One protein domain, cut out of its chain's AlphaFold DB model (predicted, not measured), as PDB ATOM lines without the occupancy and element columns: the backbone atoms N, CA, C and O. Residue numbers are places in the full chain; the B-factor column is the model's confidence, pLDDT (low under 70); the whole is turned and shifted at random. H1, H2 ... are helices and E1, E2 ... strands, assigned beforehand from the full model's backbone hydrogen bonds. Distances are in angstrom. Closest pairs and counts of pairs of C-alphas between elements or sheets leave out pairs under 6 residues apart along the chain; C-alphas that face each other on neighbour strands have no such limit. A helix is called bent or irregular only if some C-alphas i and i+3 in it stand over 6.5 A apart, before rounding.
ATOM      1  N   ALA A   9      18.235  23.494  -3.142       92.00
ATOM      2  CA  ALA A   9      17.542  24.771  -3.300       92.00
ATOM      3  C   ALA A   9      16.703  25.088  -2.056       92.00
ATOM      4  O   ALA A   9      16.161  24.176  -1.433       92.00
ATOM      5  N   LEU A  10      16.574  26.368  -1.710       91.25
ATOM      6  CA  LEU A  10      15.682  26.844  -0.654       91.25
ATOM      7  C   LEU A  10      14.503  27.608  -1.252       91.25
ATOM      8  O   LEU A  10      14.702  28.595  -1.954       91.25
ATOM      9  N   SER A  11      13.294  27.190  -0.889       89.94
ATOM     10  CA  SER A  11      12.040  27.891  -1.160       89.94
ATOM     11  C   SER A  11      11.429  28.362   0.164       89.94
ATOM     12  O   SER A  11      11.143  27.551   1.048       89.94
ATOM     13  N   TYR A  12      11.266  29.678   0.333       88.06
ATOM     14  CA  TYR A  12      10.833  30.295   1.594       88.06
ATOM     15  C   TYR A  12      10.039  31.594   1.379       88.06
ATOM     16  O   TYR A  12      10.023  32.184   0.294       88.06
ATOM     17  N   VAL A  13       9.346  32.064   2.419       83.75
ATOM     18  CA  VAL A  13       8.655  33.363   2.383       83.75
ATOM     19  C   VAL A  13       9.674  34.491   2.465       83.75
ATOM     20  O   VAL A  13      10.510  34.505   3.357       83.75
ATOM     21  N   TRP A  14       9.604  35.458   1.551       76.94
ATOM     22  CA  TRP A  14      10.480  36.628   1.558       76.94
ATOM     23  C   TRP A  14      10.002  37.676   2.565       76.94
ATOM     24  O   TRP A  14       8.822  38.010   2.600       76.94
ATOM     25  N   GLY A  15      10.937  38.248   3.323       70.19
ATOM     26  CA  GLY A  15      10.683  39.375   4.227       70.19
ATOM     27  C   GLY A  15      10.779  40.729   3.520       70.19
ATOM     28  O   GLY A  15      11.257  40.823   2.387       70.19
ATOM     29  N   SER A  16      10.361  41.797   4.190       63.81
ATOM     30  CA  SER A  16      10.469  43.172   3.680       63.81
ATOM     31  C   SER A  16      11.915  43.678   3.595       63.81
ATOM     32  O   SER A  16      12.208  44.533   2.762       63.81
ATOM     33  N   GLU A  17      12.833  43.132   4.393       58.12
ATOM     34  CA  GLU A  17      14.215  43.610   4.450       58.12
ATOM     35  C   GLU A  17      15.113  43.013   3.359       58.12
ATOM     36  O   GLU A  17      15.020  41.836   2.996       58.12
ATOM     37  N   GLN A  18      16.000  43.851   2.817       53.75
ATOM     38  CA  GLN A  18      17.092  43.421   1.951       53.75
ATOM     39  C   GLN A  18      18.113  42.686   2.821       53.75
ATOM     40  O   GLN A  18      18.892  43.309   3.535       53.75
ATOM     41  N   SER A  19      18.087  41.354   2.780       54.34
ATOM     42  CA  SER A  19      19.085  40.533   3.458       54.34
ATOM     43  C   SER A  19      20.472  40.901   2.937       54.34
ATOM     44  O   SER A  19      20.732  40.793   1.735       54.34
ATOM     45  N   SER A  20      21.350  41.345   3.835       54.50
ATOM     46  CA  SER A  20      22.759  41.538   3.517       54.50
ATOM     47  C   SER A  20      23.359  40.192   3.068       54.50
ATOM     48  O   SER A  20      22.913  39.124   3.488       54.50
ATOM     49  N   LEU A  21      24.369  40.220   2.191       58.19
ATOM     50  CA  LEU A  21      25.065  39.004   1.735       58.19
ATOM     51  C   LEU A  21      25.952  38.381   2.828       58.19
ATOM     52  O   LEU A  21      26.603  37.363   2.586       58.19
ATOM     53  N   ARG A  22      26.030  38.991   4.017       68.12
ATOM     54  CA  ARG A  22      26.775  38.429   5.140       68.12
ATOM     55  C   ARG A  22      25.928  37.368   5.818       68.12
ATOM     56  O   ARG A  22      24.810  37.627   6.248       68.12
ATOM     57  N   LEU A  23      26.512  36.183   5.978       69.88
ATOM     58  CA  LEU A  23      25.875  35.063   6.671       69.88
ATOM     59  C   LEU A  23      25.428  35.433   8.096       69.88
ATOM     60  O   LEU A  23      24.430  34.917   8.587       69.88
ATOM     61  N   GLU A  24      26.143  36.347   8.744       75.94
ATOM     62  CA  GLU A  24      25.857  36.835  10.096       75.94
ATOM     63  C   GLU A  24      24.507  37.561  10.181       75.94
ATOM     64  O   GLU A  24      23.749  37.337  11.126       75.94
ATOM     65  N   ASP A  25      24.151  38.313   9.139       78.81
ATOM     66  CA  ASP A  25      22.888  39.054   9.039       78.81
ATOM     67  C   ASP A  25      21.799  38.246   8.316       78.81
ATOM     68  O   ASP A  25      20.677  38.719   8.125       78.81
ATOM     69  N   ALA A  26      22.118  37.024   7.875       81.75
ATOM     70  CA  ALA A  26      21.157  36.193   7.176       81.75
ATOM     71  C   ALA A  26      19.991  35.822   8.115       81.75
ATOM     72  O   ALA A  26      20.217  35.506   9.294       81.75
ATOM     73  N   PRO A  27      18.746  35.812   7.605       87.44
ATOM     74  CA  PRO A  27      17.598  35.368   8.375       87.44
ATOM     75  C   PRO A  27      17.745  33.932   8.884       87.44
ATOM     76  O   PRO A  27      18.434  33.110   8.270       87.44
ATOM     77  N   ALA A  28      17.053  33.622   9.984       88.81
ATOM     78  CA  ALA A  28      17.099  32.310  10.626       88.81
ATOM     79  C   ALA A  28      16.797  31.174   9.640       88.81
ATOM     80  O   ALA A  28      17.556  30.212   9.578       88.81
ATOM     81  N   THR A  29      15.789  31.329   8.771       89.94
ATOM     82  CA  THR A  29      15.435  30.304   7.776       89.94
ATOM     83  C   THR A  29      16.599  29.964   6.844       89.94
ATOM     84  O   THR A  29      16.778  28.799   6.498       89.94
ATOM     85  N   ILE A  30      17.431  30.940   6.458       89.44
ATOM     86  CA  ILE A  30      18.605  30.683   5.608       89.44
ATOM     87  C   ILE A  30      19.689  29.950   6.404       89.44
ATOM     88  O   ILE A  30      20.244  28.969   5.913       89.44
ATOM     89  N   LYS A  31      19.969  30.387   7.636       89.75
ATOM     90  CA  LYS A  31      20.967  29.754   8.517       89.75
ATOM     91  C   LYS A  31      20.609  28.298   8.830       89.75
ATOM     92  O   LYS A  31      21.454  27.407   8.716       89.75
ATOM     93  N   ASP A  32      19.345  28.046   9.140       91.31
ATOM     94  CA  ASP A  32      18.832  26.701   9.385       91.31
ATOM     95  C   ASP A  32      18.897  25.854   8.110       91.31
ATOM     96  O   ASP A  32      19.332  24.705   8.146       91.31
ATOM     97  N   SER A  33      18.571  26.432   6.950       91.56
ATOM     98  CA  SER A  33      18.675  25.732   5.662       91.56
ATOM     99  C   SER A  33      20.110  25.349   5.313       91.56
ATOM    100  O   SER A  33      20.332  24.275   4.757       91.56
ATOM    101  N   ILE A  34      21.098  26.182   5.655       90.69
ATOM    102  CA  ILE A  34      22.522  25.838   5.513       90.69
ATOM    103  C   ILE A  34      22.859  24.648   6.412       90.69
ATOM    104  O   ILE A  34      23.488  23.697   5.956       90.69
ATOM    105  N   THR A  35      22.380  24.665   7.657       91.00
ATOM    106  CA  THR A  35      22.583  23.568   8.614       91.00
ATOM    107  C   THR A  35      22.006  22.254   8.084       91.00
ATOM    108  O   THR A  35      22.705  21.243   8.058       91.00
ATOM    109  N   VAL A  36      20.771  22.274   7.574       90.31
ATOM    110  CA  VAL A  36      20.126  21.108   6.945       90.31
ATOM    111  C   VAL A  36      20.896  20.649   5.707       90.31
ATOM    112  O   VAL A  36      21.117  19.456   5.524       90.31
ATOM    113  N   THR A  37      21.339  21.581   4.864       90.75
ATOM    114  CA  THR A  37      22.083  21.274   3.631       90.75
ATOM    115  C   THR A  37      23.374  20.515   3.937       90.75
ATOM    116  O   THR A  37      23.617  19.459   3.349       90.75
ATOM    117  N   LEU A  38      24.145  20.998   4.915       89.50
ATOM    118  CA  LEU A  38      25.378  20.356   5.367       89.50
ATOM    119  C   LEU A  38      25.102  19.002   6.036       89.50
ATOM    120  O   LEU A  38      25.801  18.030   5.755       89.50
ATOM    121  N   ALA A  39      24.057  18.903   6.866       87.88
ATOM    122  CA  ALA A  39      23.664  17.648   7.514       87.88
ATOM    123  C   ALA A  39      23.242  16.564   6.505       87.88
ATOM    124  O   ALA A  39      23.469  15.377   6.731       87.88
ATOM    125  N   LEU A  40      22.678  16.967   5.364       85.44
ATOM    126  CA  LEU A  40      22.332  16.079   4.252       85.44
ATOM    127  C   LEU A  40      23.531  15.724   3.351       85.44
ATOM    128  O   LEU A  40      23.363  14.978   2.385       85.44
ATOM    129  N   GLY A  41      24.729  16.241   3.650       87.31
ATOM    130  CA  GLY A  41      25.963  15.961   2.913       87.31
ATOM    131  C   GLY A  41      26.121  16.758   1.615       87.31
ATOM    132  O   GLY A  41      26.784  16.285   0.690       87.31
ATOM    133  N   TYR A  42      25.494  17.933   1.515       88.62
ATOM    134  CA  TYR A  42      25.668  18.857   0.394       88.62
ATOM    135  C   TYR A  42      26.437  20.103   0.832       88.62
ATOM    136  O   TYR A  42      26.192  20.647   1.903       88.62
ATOM    137  N   ASP A  43      27.309  20.604  -0.041       90.75
ATOM    138  CA  ASP A  43      28.143  21.780   0.254       90.75
ATOM    139  C   ASP A  43      27.529  23.100  -0.237       90.75
ATOM    140  O   ASP A  43      28.002  24.183   0.103       90.75
ATOM    141  N   TYR A  44      26.486  23.022  -1.070       88.88
ATOM    142  CA  TYR A  44      25.942  24.175  -1.782       88.88
ATOM    143  C   TYR A  44      24.441  24.321  -1.556       88.88
ATOM    144  O   TYR A  44      23.661  23.421  -1.876       88.88
ATOM    145  N   LEU A  45      24.049  25.503  -1.078       89.38
ATOM    146  CA  LEU A  45      22.665  25.951  -0.978       89.38
ATOM    147  C   LEU A  45      22.418  27.075  -1.987       89.38
ATOM    148  O   LEU A  45      23.135  28.076  -2.009       89.38
ATOM    149  N   TRP A  46      21.393  26.917  -2.814       88.56
ATOM    150  CA  TRP A  46      20.898  27.958  -3.704       88.56
ATOM    151  C   TRP A  46      19.729  28.703  -3.050       88.56
ATOM    152  O   TRP A  46      18.794  28.072  -2.554       88.56
ATOM    153  N   VAL A  47      19.786  30.039  -3.069       84.50
ATOM    154  CA  VAL A  47      18.774  30.934  -2.486       84.50
ATOM    155  C   VAL A  47      18.329  31.952  -3.538       84.50
ATOM    156  O   VAL A  47      19.136  32.742  -4.034       84.50
ATOM    157  N   ASP A  48      17.035  31.953  -3.845       74.25
ATOM    158  CA  ASP A  48      16.391  32.755  -4.893       74.25
ATOM    159  C   ASP A  48      16.708  34.263  -4.839       74.25
ATOM    160  O   ASP A  48      17.149  34.857  -5.828       74.25
ATOM    161  N   ARG A  49      16.558  34.886  -3.670       66.50
ATOM    162  CA  ARG A  49      16.656  36.335  -3.475       66.50
ATOM    163  C   ARG A  49      18.066  36.874  -3.676       66.50
ATOM    164  O   ARG A  49      18.224  38.038  -4.027       66.50
ATOM    165  N   SER A  50      19.077  36.033  -3.467       56.22
ATOM    166  CA  SER A  50      20.484  36.420  -3.609       56.22
ATOM    167  C   SER A  50      20.991  36.271  -5.048       56.22
ATOM    168  O   SER A  50      22.059  36.786  -5.372       56.22
ATOM    169  N   CYS A  51      20.254  35.564  -5.914       54.09
ATOM    170  CA  CYS A  51      20.735  35.163  -7.239       54.09
ATOM    171  C   CYS A  51      19.914  35.707  -8.419       54.09
ATOM    172  O   CYS A  51      20.382  35.611  -9.553       54.09
ATOM    173  N   ILE A  52      18.728  36.285  -8.191       57.03
ATOM    174  CA  ILE A  52      17.891  36.858  -9.257       57.03
ATOM    175  C   ILE A  52      18.007  38.385  -9.236       57.03
ATOM    176  O   ILE A  52      17.662  39.043  -8.255       57.03
ATOM    177  N   ASN A  53      18.492  38.959 -10.340       53.41
ATOM    178  CA  ASN A  53      18.617  40.404 -10.490       53.41
ATOM    179  C   ASN A  53      17.226  41.047 -10.651       53.41
ATOM    180  O   ASN A  53      16.609  40.960 -11.711       53.41
ATOM    181  N   GLN A  54      16.730  41.692  -9.593       52.72
ATOM    182  CA  GLN A  54      15.383  42.283  -9.537       52.72
ATOM    183  C   GLN A  54      15.224  43.547 -10.401       52.72
ATOM    184  O   GLN A  54      14.116  44.062 -10.537       52.72
ATOM    185  N   SER A  55      16.312  44.069 -10.980       54.12
ATOM    186  CA  SER A  55      16.301  45.323 -11.738       54.12
ATOM    187  C   SER A  55      15.872  45.181 -13.200       54.12
ATOM    188  O   SER A  55      15.654  46.201 -13.850       54.12
ATOM    189  N   ASP A  56      15.777  43.962 -13.744       54.41
ATOM    190  CA  ASP A  56      15.417  43.748 -15.153       54.41
ATOM    191  C   ASP A  56      14.064  43.035 -15.267       54.41
ATOM    192  O   ASP A  56      13.953  41.820 -15.400       54.41
ATOM    193  N   SER A  57      12.995  43.825 -15.172       53.97
ATOM    194  CA  SER A  57      11.601  43.378 -15.296       53.97
ATOM    195  C   SER A  57      11.185  43.044 -16.733       53.97
ATOM    196  O   SER A  57      10.056  42.608 -16.959       53.97
ATOM    197  N   ARG A  58      12.071  43.252 -17.716       55.66
ATOM    198  CA  ARG A  58      11.739  43.158 -19.144       55.66
ATOM    199  C   ARG A  58      11.589  41.736 -19.672       55.66
ATOM    200  O   ARG A  58      11.092  41.585 -20.781       55.66
ATOM    201  N   ASP A  59      11.944  40.714 -18.894       61.69
ATOM    202  CA  ASP A  59      11.949  39.340 -19.397       61.69
ATOM    203  C   ASP A  59      11.488  38.305 -18.353       61.69
ATOM    204  O   ASP A  59      12.167  37.319 -18.059       61.69
ATOM    205  N   GLN A  60      10.297  38.529 -17.778       62.72
ATOM    206  CA  GLN A  60       9.657  37.642 -16.787       62.72
ATOM    207  C   GLN A  60       9.616  36.171 -17.234       62.72
ATOM    208  O   GLN A  60       9.856  35.269 -16.435       62.72
ATOM    209  N   ASN A  61       9.380  35.914 -18.525       64.88
ATOM    210  CA  ASN A  61       9.365  34.557 -19.079       64.88
ATOM    211  C   ASN A  61      10.736  33.874 -19.015       64.88
ATOM    212  O   ASN A  61      10.810  32.666 -18.781       64.88
ATOM    213  N   SER A  62      11.819  34.624 -19.216       69.56
ATOM    214  CA  SER A  62      13.177  34.088 -19.095       69.56
ATOM    215  C   SER A  62      13.497  33.717 -17.642       69.56
ATOM    216  O   SER A  62      14.063  32.654 -17.395       69.56
ATOM    217  N   GLN A  63      13.043  34.531 -16.682       67.44
ATOM    218  CA  GLN A  63      13.223  34.293 -15.248       67.44
ATOM    219  C   GLN A  63      12.426  33.071 -14.782       67.44
ATOM    220  O   GLN A  63      12.981  32.200 -14.117       67.44
ATOM    221  N   ILE A  64      11.164  32.947 -15.214       67.62
ATOM    222  CA  ILE A  64      10.320  31.767 -14.971       67.62
ATOM    223  C   ILE A  64      11.037  30.500 -15.451       67.62
ATOM    224  O   ILE A  64      11.151  29.531 -14.701       67.62
ATOM    225  N   ARG A  65      11.553  30.486 -16.684       70.69
ATOM    226  CA  ARG A  65      12.251  29.305 -17.222       70.69
ATOM    227  C   ARG A  65      13.506  28.968 -16.423       70.69
ATOM    228  O   ARG A  65      13.666  27.822 -16.020       70.69
ATOM    229  N   GLN A  66      14.327  29.969 -16.112       75.88
ATOM    230  CA  GLN A  66      15.534  29.776 -15.307       75.88
ATOM    231  C   GLN A  66      15.221  29.210 -13.919       75.88
ATOM    232  O   GLN A  66      15.901  28.288 -13.479       75.88
ATOM    233  N   MET A  67      14.176  29.698 -13.244       76.88
ATOM    234  CA  MET A  67      13.757  29.141 -11.955       76.88
ATOM    235  C   MET A  67      13.360  27.669 -12.089       76.88
ATOM    236  O   MET A  67      13.819  26.839 -11.306       76.88
ATOM    237  N   SER A  68      12.570  27.320 -13.108       76.25
ATOM    238  CA  SER A  68      12.198  25.923 -13.353       76.25
ATOM    239  C   SER A  68      13.418  25.027 -13.575       76.25
ATOM    240  O   SER A  68      13.465  23.921 -13.038       76.25
ATOM    241  N   ASP A  69      14.402  25.496 -14.340       80.69
ATOM    242  CA  ASP A  69      15.621  24.738 -14.625       80.69
ATOM    243  C   ASP A  69      16.477  24.553 -13.364       80.69
ATOM    244  O   ASP A  69      16.984  23.461 -13.115       80.69
ATOM    245  N   ILE A  70      16.585  25.589 -12.526       83.44
ATOM    246  CA  ILE A  70      17.335  25.541 -11.265       83.44
ATOM    247  C   ILE A  70      16.693  24.552 -10.289       83.44
ATOM    248  O   ILE A  70      17.363  23.625  -9.832       83.44
ATOM    249  N   TYR A  71      15.396  24.699 -10.002       83.94
ATOM    250  CA  TYR A  71      14.688  23.789  -9.095       83.94
ATOM    251  C   TYR A  71      14.610  22.358  -9.655       83.94
ATOM    252  O   TYR A  71      14.664  21.390  -8.897       83.94
ATOM    253  N   GLY A  72      14.560  22.202 -10.982       83.19
ATOM    254  CA  GLY A  72      14.616  20.900 -11.651       83.19
ATOM    255  C   GLY A  72      15.989  20.224 -11.624       83.19
ATOM    256  O   GLY A  72      16.056  18.989 -11.670       83.19
ATOM    257  N   ALA A  73      17.069  21.005 -11.543       85.56
ATOM    258  CA  ALA A  73      18.447  20.524 -11.435       85.56
ATOM    259  C   ALA A  73      18.907  20.310  -9.981       85.56
ATOM    260  O   ALA A  73      19.868  19.566  -9.747       85.56
ATOM    261  N   ALA A  74      18.228  20.927  -9.010       88.19
ATOM    262  CA  ALA A  74      18.511  20.755  -7.590       88.19
ATOM    263  C   ALA A  74      18.375  19.283  -7.164       88.19
ATOM    264  O   ALA A  74      17.496  18.540  -7.613       88.19
ATOM    265  N   GLN A  75      19.258  18.843  -6.269       89.38
ATOM    266  CA  GLN A  75      19.230  17.474  -5.741       89.38
ATOM    267  C   GLN A  75      18.055  17.267  -4.782       89.38
ATOM    268  O   GLN A  75      17.457  16.186  -4.737       89.38
ATOM    269  N   LEU A  76      17.735  18.328  -4.047       89.69
ATOM    270  CA  LEU A  76      16.643  18.451  -3.099       89.69
ATOM    271  C   LEU A  76      16.237  19.924  -3.023       89.69
ATOM    272  O   LEU A  76      17.095  20.801  -3.123       89.69
ATOM    273  N   THR A  77      14.960  20.176  -2.773       91.06
ATOM    274  CA  THR A  77      14.466  21.504  -2.411       91.06
ATOM    275  C   THR A  77      13.955  21.487  -0.977       91.06
ATOM    276  O   THR A  77      13.052  20.714  -0.654       91.06
ATOM    277  N   ILE A  78      14.535  22.326  -0.121       91.94
ATOM    278  CA  ILE A  78      14.032  22.617   1.223       91.94
ATOM    279  C   ILE A  78      12.890  23.619   1.077       91.94
ATOM    280  O   ILE A  78      13.056  24.671   0.458       91.94
ATOM    281  N   ILE A  79      11.735  23.284   1.639       90.12
ATOM    282  CA  ILE A  79      10.547  24.130   1.642       90.12
ATOM    283  C   ILE A  79      10.274  24.569   3.079       90.12
ATOM    284  O   ILE A  79       9.883  23.758   3.920       90.12
ATOM    285  N   ALA A  80      10.463  25.860   3.341       90.62
ATOM    286  CA  ALA A  80      10.097  26.498   4.597       90.62
ATOM    287  C   ALA A  80       8.622  26.921   4.535       90.62
ATOM    288  O   ALA A  80       8.299  28.030   4.105       90.62
ATOM    289  N   ALA A  81       7.734  26.004   4.920       87.94
ATOM    290  CA  ALA A  81       6.288  26.224   4.962       87.94
ATOM    291  C   ALA A  81       5.781  26.635   6.358       87.94
ATOM    292  O   ALA A  81       4.582  26.829   6.534       87.94
ATOM    293  N   ALA A  82       6.685  26.769   7.329       85.19
ATOM    294  CA  ALA A  82       6.404  27.247   8.675       85.19
ATOM    295  C   ALA A  82       6.638  28.758   8.795       85.19
ATOM    296  O   ALA A  82       7.610  29.289   8.247       85.19
ATOM    297  N   GLY A  83       5.777  29.426   9.562       85.19
ATOM    298  CA  GLY A  83       5.884  30.857   9.830       85.19
ATOM    299  C   GLY A  83       5.521  31.793   8.674       85.19
ATOM    300  O   GLY A  83       5.185  31.390   7.560       85.19
ATOM    301  N   GLU A  84       5.591  33.091   8.970       84.69
ATOM    302  CA  GLU A  84       5.127  34.168   8.083       84.69
ATOM    303  C   GLU A  84       6.271  34.931   7.398       84.69
ATOM    304  O   GLU A  84       6.042  35.655   6.425       84.69
ATOM    305  N   ASP A  85       7.507  34.787   7.883       85.12
ATOM    306  CA  ASP A  85       8.653  35.576   7.435       85.12
ATOM    307  C   ASP A  85      10.000  34.821   7.584       85.12
ATOM    308  O   ASP A  85      10.081  33.818   8.295       85.12
ATOM    309  N   PRO A  86      11.087  35.278   6.924       84.38
ATOM    310  CA  PRO A  86      12.395  34.613   6.957       84.38
ATOM    311  C   PRO A  86      13.081  34.538   8.327       84.38
ATOM    312  O   PRO A  86      14.051  33.792   8.488       84.38
ATOM    313  N   SER A  87      12.676  35.373   9.288       87.38
ATOM    314  CA  SER A  87      13.225  35.338  10.647       87.38
ATOM    315  C   SER A  87      12.660  34.169  11.450       87.38
ATOM    316  O   SER A  87      13.194  33.844  12.510       87.38
ATOM    317  N   TYR A  88      11.631  33.496  10.922       87.81
ATOM    318  CA  TYR A  88      10.980  32.392  11.599       87.81
ATOM    319  C   TYR A  88      11.923  31.209  11.848       87.81
ATOM    320  O   TYR A  88      11.961  30.718  12.975       87.81
ATOM    321  N   GLY A  89      12.722  30.792  10.862       87.00
ATOM    322  CA  GLY A  89      13.569  29.594  10.967       87.00
ATOM    323  C   GLY A  89      12.878  28.313  10.492       87.00
ATOM    324  O   GLY A  89      11.731  28.344  10.046       87.00
ATOM    325  N   LEU A  90      13.586  27.185  10.559       88.94
ATOM    326  CA  LEU A  90      13.037  25.857  10.257       88.94
ATOM    327  C   LEU A  90      12.712  25.111  11.567       88.94
ATOM    328  O   LEU A  90      13.617  24.884  12.372       88.94
ATOM    329  N   PRO A  91      11.453  24.700  11.807       87.06
ATOM    330  CA  PRO A  91      11.097  23.909  12.986       87.06
ATOM    331  C   PRO A  91      11.921  22.619  13.110       87.06
ATOM    332  O   PRO A  91      12.104  21.894  12.135       87.06
ATOM    333  N   GLY A  92      12.421  22.331  14.317       78.81
ATOM    334  CA  GLY A  92      13.293  21.179  14.580       78.81
ATOM    335  C   GLY A  92      14.758  21.367  14.163       78.81
ATOM    336  O   GLY A  92      15.535  20.419  14.258       78.81
ATOM    337  N   VAL A  93      15.157  22.567  13.721       83.12
ATOM    338  CA  VAL A  93      16.542  22.916  13.371       83.12
ATOM    339  C   VAL A  93      17.029  24.076  14.242       83.12
ATOM    340  O   VAL A  93      16.290  25.013  14.549       83.12
ATOM    341  N   GLY A  94      18.301  24.023  14.644       76.50
ATOM    342  CA  GLY A  94      18.950  25.111  15.372       76.50
ATOM    343  C   GLY A  94      18.371  25.319  16.773       76.50
ATOM    344  O   GLY A  94      18.363  24.406  17.595       76.50
ATOM    345  N   ILE A  95      17.939  26.549  17.064       64.81
ATOM    346  CA  ILE A  95      17.464  26.959  18.398       64.81
ATOM    347  C   ILE A  95      15.975  26.629  18.588       64.81
ATOM    348  O   ILE A  95      15.499  26.576  19.723       64.81
ATOM    349  N   ARG A  96      15.217  26.397  17.504       67.00
ATOM    350  CA  ARG A  96      13.793  26.091  17.634       67.00
ATOM    351  C   ARG A  96      13.597  24.639  18.057       67.00
ATOM    352  O   ARG A  96      13.964  23.737  17.301       67.00
ATOM    353  N   PRO A  97      12.972  24.400  19.222       57.97
ATOM    354  CA  PRO A  97      12.632  23.050  19.619       57.97
ATOM    355  C   PRO A  97      11.670  22.444  18.599       57.97
ATOM    356  O   PRO A  97      10.825  23.131  18.019       57.97
ATOM    357  N   THR A  98      11.810  21.137  18.411       58.56
ATOM    358  CA  THR A  98      10.814  20.291  17.768       58.56
ATOM    359  C   THR A  98       9.419  20.662  18.278       58.56
ATOM    360  O   THR A  98       9.240  20.689  19.501       58.56
ATOM    361  N   PRO A  99       8.433  20.944  17.408       54.06
ATOM    362  CA  PRO A  99       7.059  21.114  17.854       54.06
ATOM    363  C   PRO A  99       6.648  19.867  18.644       54.06
ATOM    364  O   PRO A  99       6.642  18.749  18.130       54.06
ATOM    365  N   GLN A 100       6.391  20.044  19.941       51.66
ATOM    366  CA  GLN A 100       5.919  18.971  20.803       51.66
ATOM    367  C   GLN A 100       4.461  18.702  20.457       51.66
ATOM    368  O   GLN A 100       3.571  19.438  20.869       51.66
ATOM    369  N   ILE A 101       4.222  17.649  19.685       55.53
ATOM    370  CA  ILE A 101       2.868  17.244  19.282       55.53
ATOM    371  C   ILE A 101       2.462  15.943  19.972       55.53
ATOM    372  O   ILE A 101       1.537  15.251  19.565       55.53
ATOM    373  N   TYR A 102       3.179  15.589  21.029       58.06
ATOM    374  CA  TYR A 102       2.873  14.436  21.845       58.06
ATOM    375  C   TYR A 102       2.313  14.943  23.163       58.06
ATOM    376  O   TYR A 102       3.004  15.634  23.914       58.06
ATOM    377  N   HIS A 103       1.050  14.623  23.429       58.44
ATOM    378  CA  HIS A 103       0.506  14.741  24.774       58.44
ATOM    379  C   HIS A 103       0.886  13.475  25.536       58.44
ATOM    380  O   HIS A 103       0.671  12.358  25.059       58.44
ATOM    381  N   PHE A 104       1.507  13.667  26.695       61.75
ATOM    382  CA  PHE A 104       1.976  12.586  27.548       61.75
ATOM    383  C   PHE A 104       1.073  12.498  28.773       61.75
ATOM    384  O   PHE A 104       1.029  13.432  29.572       61.75
ATOM    385  N   GLU A 105       0.413  11.359  28.967       68.31
ATOM    386  CA  GLU A 105      -0.240  11.041  30.239       68.31
ATOM    387  C   GLU A 105       0.468   9.879  30.916       68.31
ATOM    388  O   GLU A 105       0.685   8.826  30.319       68.31
ATOM    389  N   ASN A 106       0.837  10.069  32.183       66.25
ATOM    390  CA  ASN A 106       1.357   8.986  33.000       66.25
ATOM    391  C   ASN A 106       0.202   8.315  33.739       66.25
ATOM    392  O   ASN A 106      -0.451   8.938  34.576       66.25
ATOM    393  N   ILE A 107      -0.019   7.035  33.458       71.19
ATOM    394  CA  ILE A 107      -0.966   6.203  34.194       71.19
ATOM    395  C   ILE A 107      -0.194   5.005  34.732       71.19
ATOM    396  O   ILE A 107       0.129   4.083  33.993       71.19
ATOM    397  N   ASN A 108       0.113   5.019  36.032       73.50
ATOM    398  CA  ASN A 108       0.775   3.913  36.732       73.50
ATOM    399  C   ASN A 108       2.038   3.395  36.014       73.50
ATOM    400  O   ASN A 108       2.134   2.211  35.708       73.50
ATOM    401  N   GLN A 109       3.008   4.283  35.753       68.88
ATOM    402  CA  GLN A 109       4.273   3.975  35.053       68.88
ATOM    403  C   GLN A 109       4.137   3.657  33.553       68.88
ATOM    404  O   GLN A 109       5.139   3.382  32.895       68.88
ATOM    405  N   ILE A 110       2.933   3.755  32.989       57.25
ATOM    406  CA  ILE A 110       2.694   3.697  31.547       57.25
ATOM    407  C   ILE A 110       2.587   5.128  31.029       57.25
ATOM    408  O   ILE A 110       1.792   5.917  31.538       57.25
ATOM    409  N   TYR A 111       3.383   5.461  30.016       66.75
ATOM    410  CA  TYR A 111       3.256   6.718  29.288       66.75
ATOM    411  C   TYR A 111       2.323   6.501  28.097       66.75
ATOM    412  O   TYR A 111       2.683   5.821  27.136       66.75
ATOM    413  N   LEU A 112       1.120   7.062  28.170       57.09
ATOM    414  CA  LEU A 112       0.252   7.212  27.014       57.09
ATOM    415  C   LEU A 112       0.748   8.405  26.216       57.09
ATOM    416  O   LEU A 112       0.808   9.523  26.722       57.09
ATOM    417  N   VAL A 113       1.113   8.135  24.972       60.69
ATOM    418  CA  VAL A 113       1.536   9.149  24.021       60.69
ATOM    419  C   VAL A 113       0.401   9.296  23.020       60.69
ATOM    420  O   VAL A 113       0.172   8.393  22.214       60.69
ATOM    421  N   THR A 114      -0.333  10.404  23.077       54.66
ATOM    422  CA  THR A 114      -1.320  10.726  22.045       54.66
ATOM    423  C   THR A 114      -0.720  11.743  21.087       54.66
ATOM    424  O   THR A 114      -0.248  12.810  21.482       54.66
ATOM    425  N   GLN A 115      -0.710  11.390  19.806       57.22
ATOM    426  CA  GLN A 115      -0.626  12.390  18.754       57.22
ATOM    427  C   GLN A 115      -2.035  12.968  18.581       57.22
ATOM    428  O   GLN A 115      -2.991  12.184  18.561       57.22
ATOM    429  N   PRO A 116      -2.220  14.292  18.430       56.28
ATOM    430  CA  PRO A 116      -3.443  14.792  17.827       56.28
ATOM    431  C   PRO A 116      -3.612  14.080  16.490       56.28
ATOM    432  O   PRO A 116      -2.618  13.709  15.864       56.28
ATOM    433  N   GLU A 117      -4.858  13.851  16.082       48.62
ATOM    434  CA  GLU A 117      -5.206  13.179  14.830       48.62
ATOM    435  C   GLU A 117      -4.724  13.995  13.618       48.62
ATOM    436  O   GLU A 117      -5.483  14.604  12.869       48.62
ATOM    437  N   ILE A 118      -3.416  14.006  13.405       54.16
ATOM    438  CA  ILE A 118      -2.756  14.440  12.198       54.16
ATOM    439  C   ILE A 118      -2.940  13.245  11.275       54.16
ATOM    440  O   ILE A 118      -2.075  12.380  11.142       54.16
ATOM    441  N   GLY A 119      -4.136  13.149  10.686       54.41
ATOM    442  CA  GLY A 119      -4.390  12.185   9.628       54.41
ATOM    443  C   GLY A 119      -3.275  12.276   8.578       54.41
ATOM    444  O   GLY A 119      -2.606  13.307   8.462       54.41
ATOM    445  N   PRO A 120      -3.059  11.241   7.758       55.38
ATOM    446  CA  PRO A 120      -1.978  11.219   6.778       55.38
ATOM    447  C   PRO A 120      -2.049  12.352   5.734       55.38
ATOM    448  O   PRO A 120      -1.232  12.388   4.830       55.38
ATOM    449  N   SER A 121      -2.991  13.283   5.787       58.88
ATOM    450  CA  SER A 121      -3.016  14.494   4.969       58.88
ATOM    451  C   SER A 121      -2.659  15.775   5.733       58.88
ATOM    452  O   SER A 121      -2.364  16.776   5.088       58.88
ATOM    453  N   ALA A 122      -2.649  15.788   7.066       67.25
ATOM    454  CA  ALA A 122      -2.605  17.026   7.846       67.25
ATOM    455  C   ALA A 122      -1.340  17.887   7.627       67.25
ATOM    456  O   ALA A 122      -1.514  19.075   7.370       67.25
ATOM    457  N   PRO A 123      -0.105  17.349   7.554       66.88
ATOM    458  CA  PRO A 123       1.073  18.174   7.263       66.88
ATOM    459  C   PRO A 123       1.070  18.729   5.834       66.88
ATOM    460  O   PRO A 123       1.505  19.847   5.579       66.88
ATOM    461  N   SER A 124       0.529  17.966   4.876       71.94
ATOM    462  CA  SER A 124       0.336  18.459   3.506       71.94
ATOM    463  C   SER A 124      -0.761  19.523   3.415       71.94
ATOM    464  O   SER A 124      -0.634  20.445   2.612       71.94
ATOM    465  N   ILE A 125      -1.813  19.424   4.237       74.94
ATOM    466  CA  ILE A 125      -2.861  20.446   4.336       74.94
ATOM    467  C   ILE A 125      -2.267  21.717   4.940       74.94
ATOM    468  O   ILE A 125      -2.413  22.777   4.344       74.94
ATOM    469  N   GLU A 126      -1.532  21.601   6.044       78.25
ATOM    470  CA  GLU A 126      -0.843  22.718   6.691       78.25
ATOM    471  C   GLU A 126       0.090  23.442   5.712       78.25
ATOM    472  O   GLU A 126      -0.004  24.658   5.541       78.25
ATOM    473  N   ALA A 127       0.915  22.689   4.975       80.19
ATOM    474  CA  ALA A 127       1.750  23.255   3.925       80.19
ATOM    475  C   ALA A 127       0.913  23.975   2.853       80.19
ATOM    476  O   ALA A 127       1.290  25.066   2.439       80.19
ATOM    477  N   SER A 128      -0.238  23.429   2.438       80.75
ATOM    478  CA  SER A 128      -1.129  24.054   1.443       80.75
ATOM    479  C   SER A 128      -1.867  25.307   1.943       80.75
ATOM    480  O   SER A 128      -2.272  26.149   1.140       80.75
ATOM    481  N   THR A 129      -2.029  25.458   3.259       82.81
ATOM    482  CA  THR A 129      -2.639  26.642   3.889       82.81
ATOM    483  C   THR A 129      -1.612  27.667   4.366       82.81
ATOM    484  O   THR A 129      -1.992  28.758   4.781       82.81
ATOM    485  N   SER A 130      -0.320  27.332   4.316       83.31
ATOM    486  CA  SER A 130       0.768  28.197   4.772       83.31
ATOM    487  C   SER A 130       0.888  29.490   3.960       83.31
ATOM    488  O   SER A 130       0.544  29.558   2.770       83.31
ATOM    489  N   ARG A 131       1.493  30.516   4.572       84.06
ATOM    490  CA  ARG A 131       1.868  31.751   3.874       84.06
ATOM    491  C   ARG A 131       2.752  31.476   2.664       84.06
ATOM    492  O   ARG A 131       2.577  32.110   1.620       84.06
ATOM    493  N   TRP A 132       3.655  30.506   2.784       85.19
ATOM    494  CA  TRP A 132       4.499  30.035   1.693       85.19
ATOM    495  C   TRP A 132       3.667  29.618   0.473       85.19
ATOM    496  O   TRP A 132       3.913  30.111  -0.628       85.19
ATOM    497  N   HIS A 133       2.623  28.809   0.655       80.06
ATOM    498  CA  HIS A 133       1.797  28.318  -0.456       80.06
ATOM    499  C   HIS A 133       0.917  29.397  -1.106       80.06
ATOM    500  O   HIS A 133       0.563  29.288  -2.276       80.06
ATOM    501  N   SER A 134       0.608  30.487  -0.396       77.50
ATOM    502  CA  SER A 134      -0.183  31.596  -0.954       77.50
ATOM    503  C   SER A 134       0.530  32.399  -2.059       77.50
ATOM    504  O   SER A 134      -0.081  33.246  -2.715       77.50
ATOM    505  N   ARG A 135       1.832  32.165  -2.278       73.00
ATOM    506  CA  ARG A 135       2.644  32.896  -3.258       73.00
ATOM    507  C   ARG A 135       2.618  32.189  -4.615       73.00
ATOM    508  O   ARG A 135       2.985  31.030  -4.723       73.00
ATOM    509  N   ALA A 136       2.304  32.918  -5.686       62.94
ATOM    510  CA  ALA A 136       2.261  32.357  -7.047       62.94
ATOM    511  C   ALA A 136       3.556  31.629  -7.472       62.94
ATOM    512  O   ALA A 136       3.507  30.644  -8.205       62.94
ATOM    513  N   TRP A 137       4.711  32.094  -6.985       67.44
ATOM    514  CA  TRP A 137       6.019  31.537  -7.326       67.44
ATOM    515  C   TRP A 137       6.294  30.183  -6.662       67.44
ATOM    516  O   TRP A 137       6.876  29.318  -7.304       67.44
ATOM    517  N   THR A 138       5.804  29.929  -5.444       67.38
ATOM    518  CA  THR A 138       6.118  28.692  -4.700       67.38
ATOM    519  C   THR A 138       5.502  27.447  -5.334       67.38
ATOM    520  O   THR A 138       6.064  26.354  -5.237       67.38
ATOM    521  N   PHE A 139       4.407  27.614  -6.086       68.00
ATOM    522  CA  PHE A 139       3.845  26.551  -6.918       68.00
ATOM    523  C   PHE A 139       4.847  26.065  -7.971       68.00
ATOM    524  O   PHE A 139       5.039  24.859  -8.131       68.00
ATOM    525  N   GLN A 140       5.519  26.987  -8.663       64.75
ATOM    526  CA  GLN A 140       6.497  26.646  -9.692       64.75
ATOM    527  C   GLN A 140       7.713  25.931  -9.092       64.75
ATOM    528  O   GLN A 140       8.171  24.920  -9.620       64.75
ATOM    529  N   GLU A 141       8.201  26.420  -7.958       70.31
ATOM    530  CA  GLU A 141       9.351  25.854  -7.249       70.31
ATOM    531  C   GLU A 141       9.057  24.429  -6.773       70.31
ATOM    532  O   GLU A 141       9.852  23.509  -6.979       70.31
ATOM    533  N   CYS A 142       7.868  24.216  -6.204       66.06
ATOM    534  CA  CYS A 142       7.409  22.906  -5.763       66.06
ATOM    535  C   CYS A 142       7.162  21.953  -6.940       66.06
ATOM    536  O   CYS A 142       7.500  20.773  -6.854       66.06
ATOM    537  N   PHE A 143       6.586  22.434  -8.042       72.44
ATOM    538  CA  PHE A 143       6.296  21.602  -9.209       72.44
ATOM    539  C   PHE A 143       7.567  21.156  -9.941       72.44
ATOM    540  O   PHE A 143       7.690  19.988 -10.308       72.44
ATOM    541  N   SER A 144       8.532  22.059 -10.122       76.00
ATOM    542  CA  SER A 144       9.776  21.758 -10.839       76.00
ATOM    543  C   SER A 144      10.747  20.902 -10.017       76.00
ATOM    544  O   SER A 144      11.604  20.225 -10.585       76.00
ATOM    545  N   SER A 145      10.595  20.867  -8.691       79.06
ATOM    546  CA  SER A 145      11.452  20.088  -7.794       79.06
ATOM    547  C   SER A 145      11.123  18.591  -7.804       79.06
ATOM    548  O   SER A 145      10.019  18.165  -7.468       79.06
ATOM    549  N   ARG A 146      12.125  17.748  -8.090       78.25
ATOM    550  CA  ARG A 146      11.964  16.275  -8.103       78.25
ATOM    551  C   ARG A 146      11.864  15.658  -6.708       78.25
ATOM    552  O   ARG A 146      11.257  14.600  -6.542       78.25
ATOM    553  N   ARG A 147      12.514  16.291  -5.732       84.75
ATOM    554  CA  ARG A 147      12.594  15.890  -4.326       84.75
ATOM    555  C   ARG A 147      12.403  17.129  -3.468       84.75
ATOM    556  O   ARG A 147      13.068  18.135  -3.705       84.75
ATOM    557  N   ARG A 148      11.506  17.055  -2.495       87.81
ATOM    558  CA  ARG A 148      11.090  18.184  -1.661       87.81
ATOM    559  C   ARG A 148      11.081  17.764  -0.208       87.81
ATOM    560  O   ARG A 148      10.483  16.738   0.102       87.81
ATOM    561  N   LEU A 149      11.715  18.549   0.648       88.81
ATOM    562  CA  LEU A 149      11.699  18.378   2.093       88.81
ATOM    563  C   LEU A 149      10.968  19.569   2.704       88.81
ATOM    564  O   LEU A 149      11.479  20.686   2.690       88.81
ATOM    565  N   PHE A 150       9.752  19.333   3.178       86.69
ATOM    566  CA  PHE A 150       8.897  20.339   3.785       86.69
ATOM    567  C   PHE A 150       9.173  20.428   5.273       86.69
ATOM    568  O   PHE A 150       9.220  19.400   5.941       86.69
ATOM    569  N   PHE A 151       9.284  21.654   5.766       88.06
ATOM    570  CA  PHE A 151       9.282  21.997   7.178       88.06
ATOM    571  C   PHE A 151       8.010  22.798   7.457       88.06
ATOM    572  O   PHE A 151       7.863  23.910   6.945       88.06
ATOM    573  N   THR A 152       7.088  22.221   8.224       84.06
ATOM    574  CA  THR A 152       5.885  22.897   8.730       84.06
ATOM    575  C   THR A 152       5.992  23.096  10.239       84.06
ATOM    576  O   THR A 152       6.941  22.612  10.860       84.06
ATOM    577  N   ASP A 153       5.039  23.807  10.843       79.81
ATOM    578  CA  ASP A 153       5.009  23.967  12.296       79.81
ATOM    579  C   ASP A 153       4.702  22.656  13.012       79.81
ATOM    580  O   ASP A 153       4.946  22.564  14.212       79.81
ATOM    581  N   THR A 154       4.204  21.636  12.304       75.12
ATOM    582  CA  THR A 154       3.885  20.338  12.906       75.12
ATOM    583  C   THR A 154       4.766  19.172  12.451       75.12
ATOM    584  O   THR A 154       4.934  18.199  13.181       75.12
ATOM    585  N   ALA A 155       5.357  19.201  11.260       76.31
ATOM    586  CA  ALA A 155       6.134  18.056  10.800       76.31
ATOM    587  C   ALA A 155       7.198  18.420   9.772       76.31
ATOM    588  O   ALA A 155       7.117  19.426   9.067       76.31
ATOM    589  N   VAL A 156       8.158  17.506   9.631       81.06
ATOM    590  CA  VAL A 156       9.037  17.454   8.471       81.06
ATOM    591  C   VAL A 156       8.584  16.309   7.572       81.06
ATOM    592  O   VAL A 156       8.359  15.190   8.020       81.06
ATOM    593  N   PHE A 157       8.401  16.549   6.278       77.88
ATOM    594  CA  PHE A 157       8.027  15.464   5.370       77.88
ATOM    595  C   PHE A 157       8.661  15.589   3.997       77.88
ATOM    596  O   PHE A 157       8.956  16.677   3.509       77.88
ATOM    597  N   PHE A 158       8.854  14.444   3.353       80.31
ATOM    598  CA  PHE A 158       9.579  14.322   2.104       80.31
ATOM    599  C   PHE A 158       8.671  13.846   0.963       80.31
ATOM    600  O   PHE A 158       7.997  12.819   1.040       80.31
ATOM    601  N   ILE A 159       8.681  14.570  -0.152       80.50
ATOM    602  CA  ILE A 159       7.951  14.197  -1.366       80.50
ATOM    603  C   ILE A 159       8.941  14.035  -2.516       80.50
ATOM    604  O   ILE A 159       9.651  14.973  -2.882       80.50
ATOM    605  N   CYS A 160       8.936  12.860  -3.139       80.56
ATOM    606  CA  CYS A 160       9.658  12.561  -4.370       80.56
ATOM    607  C   CYS A 160       8.665  12.232  -5.493       80.56
ATOM    608  O   CYS A 160       7.585  11.703  -5.246       80.56
ATOM    609  N   ASN A 161       9.048  12.456  -6.750       70.25
ATOM    610  CA  ASN A 161       8.239  12.031  -7.903       70.25
ATOM    611  C   ASN A 161       8.023  10.504  -7.973       70.25
ATOM    612  O   ASN A 161       7.175  10.038  -8.726       70.25
ATOM    613  N   SER A 162       8.779   9.728  -7.191       55.38
ATOM    614  CA  SER A 162       8.678   8.268  -7.086       55.38
ATOM    615  C   SER A 162       7.891   7.783  -5.856       55.38
ATOM    616  O   SER A 162       7.731   6.578  -5.697       55.38
ATOM    617  N   GLY A 163       7.441   8.680  -4.965       52.94
ATOM    618  CA  GLY A 163       6.751   8.319  -3.720       52.94
ATOM    619  C   GLY A 163       6.872   9.376  -2.613       52.94
ATOM    620  O   GLY A 163       7.647  10.325  -2.720       52.94
ATOM    621  N   VAL A 164       6.111   9.208  -1.529       56.19
ATOM    622  CA  VAL A 164       6.101  10.113  -0.363       56.19
ATOM    623  C   VAL A 164       6.681   9.384   0.850       56.19
ATOM    624  O   VAL A 164       6.226   8.292   1.177       56.19
ATOM    625  N   GLY A 165       7.669   9.986   1.514       53.94
ATOM    626  CA  GLY A 165       8.235   9.522   2.784       53.94
ATOM    627  C   GLY A 165       8.009  10.574   3.868       53.94
ATOM    628  O   GLY A 165       8.050  11.768   3.589       53.94
ATOM    629  N   ARG A 166       7.725  10.174   5.106       54.06
ATOM    630  CA  ARG A 166       7.474  11.128   6.196       54.06
ATOM    631  C   ARG A 166       8.240  10.718   7.429       54.06
ATOM    632  O   ARG A 166       8.227   9.543   7.778       54.06
ATOM    633  N   GLU A 167       8.852  11.693   8.077       50.44
ATOM    634  CA  GLU A 167       9.492  11.510   9.367       50.44
ATOM    635  C   GLU A 167       8.793  12.446  10.342       50.44
ATOM    636  O   GLU A 167       8.830  13.664  10.209       50.44
ATOM    637  N   LEU A 168       8.071  11.868  11.296       50.84
ATOM    638  CA  LEU A 168       7.551  12.660  12.399       50.84
ATOM    639  C   LEU A 168       8.756  13.172  13.183       50.84
ATOM    640  O   LEU A 168       9.680  12.405  13.447       50.84
ATOM    641  N   ILE A 169       8.763  14.459  13.527       49.06
ATOM    642  CA  ILE A 169       9.860  15.018  14.312       49.06
ATOM    643  C   ILE A 169       9.728  14.440  15.727       49.06
ATOM    644  O   ILE A 169       8.885  14.866  16.516       49.06
ATOM    645  N   ASP A 170      10.509  13.403  16.010       39.31
ATOM    646  CA  ASP A 170      10.393  12.613  17.231       39.31
ATOM    647  C   ASP A 170      11.207  13.271  18.371       39.31
ATOM    648  O   ASP A 170      12.415  13.489  18.216       39.31
ATOM    649  N   PRO A 171      10.610  13.614  19.530       42.09
ATOM    650  CA  PRO A 171      11.322  14.218  20.660       42.09
ATOM    651  C   PRO A 171      12.323  13.274  21.352       42.09
ATOM    652  O   PRO A 171      13.063  13.711  22.237       42.09
ATOM    653  N   ILE A 172      12.376  11.990  20.981       42.00
ATOM    654  CA  ILE A 172      13.147  10.965  21.706       42.00
ATOM    655  C   ILE A 172      14.675  11.190  21.650       42.00
ATOM    656  O   ILE A 172      15.402  10.692  22.514       42.00
ATOM    657  N   TRP A 173      15.192  12.018  20.735       39.91
ATOM    658  CA  TRP A 173      16.632  12.319  20.674       39.91
ATOM    659  C   TRP A 173      17.186  13.134  21.857       39.91
ATOM    660  O   TRP A 173      18.405  13.206  22.003       39.91
ATOM    661  N   ASN A 174      16.343  13.659  22.757       38.12
ATOM    662  CA  ASN A 174      16.793  14.386  23.955       38.12
ATOM    663  C   ASN A 174      16.754  13.592  25.276       38.12
ATOM    664  O   ASN A 174      17.100  14.150  26.315       38.12
ATOM    665  N   VAL A 175      16.407  12.297  25.278       37.75
ATOM    666  CA  VAL A 175      16.308  11.505  26.532       37.75
ATOM    667  C   VAL A 175      17.493  10.555  26.763       37.75
ATOM    668  O   VAL A 175      17.479   9.750  27.683       37.75
TER     669      VAL A 175
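Overview. This is residues 9 to 175 of the 179 residues of the protein "HET domain-containing protein" of Pyrenophora tritici-repentis (UniProt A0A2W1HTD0). A twisted six-stranded sheet makes the core, with H1 over one face and H5 over the other, and the hairpin of E4 and E5 lies far out at one end of the long axis. At the other end H3 runs outward beyond the sheet, and residues 54 to 62, of which 57 to 62 belong to H3, stick out. The printed part has 167 residues, with six named helices and eight named strands in the order E1 H1 E2 H2 H3 E3 E4 E5 H4 H5 E6 E7 E8 H6; the class is mixed, helices and strands. The large sheet runs E2 E1 E3 E6 E7 E8 and is mixed, while E4 and E5 are antiparallel. The whole is compact by its radius of gyration of the C-alphas, 17.5 A, yet elongated, spanning 69 by 36 by 29 A.

Along the chain. E1, residues 9 to 11, begins at C-alpha 9 (17.542, 24.771, -3.300). H1 is residues 28 to 39, 16.4 A long; E2 is 44 to 47 and H2 is 48 to 51. H3, residues 57 to 73, is 24.2 A long and irregular, with C-alphas 58 and 61 8.9 A apart, and has a kink of 35 degrees near residue 64. E3 is 76 to 80, E4 103 to 107, E5 110 to 114, H4 122 to 129, and H5 136 to 144. E6 is 147 to 151, E7 156 to 160, E8 163 to 167, and H6, 171 to 174, ends at C-alpha 174 (16.793, 14.386, 23.955).

Arrangement. E1 and E3 are parallel, with N 9 and O 76 2.9 A apart, within hydrogen-bond range. E6, E7 and E8 form a meander, each strand the antiparallel neighbour of the one before; N 150 and O 157 are 2.8 A apart. E1, H1, E2 is a strand-helix-strand unit, two parallel neighbour strands with a helix between, with a right-handed crossover. H1 is on the sheet at a height of 8.9 A; its closest C-alphas to E2 are Ile 34 and Leu 45, 6.5 A. H5 is on the opposite face at a height of 10.3 A. H3 touches H5 with residues 67 to 72 alone; Gly 72 and Ser 144 have the closest C-alphas, 5.0 A. H2, H3 and H4 each only graze the sheet, and H6 is not on it. In the hairpin of E4 and E5, N 105 and O 112 are 2.9 A apart. Every O i to N i+4 pair is within range in H1 and H4, against 11 of 13 in H3 and 4 of 5 in H5; H2 and H6 are too short for one.

Size, cuts and confidence. The C-alphas farthest apart are those of Arg 58 and Asn 108, 69.2 A. The printed part has no cut, and its long links are E1 to H1 and E3 to E4. The mean pLDDT of the printed part is 72.5; 71 residues are under 70, among them 49 to 64, 109 to 123 and 162 to 175.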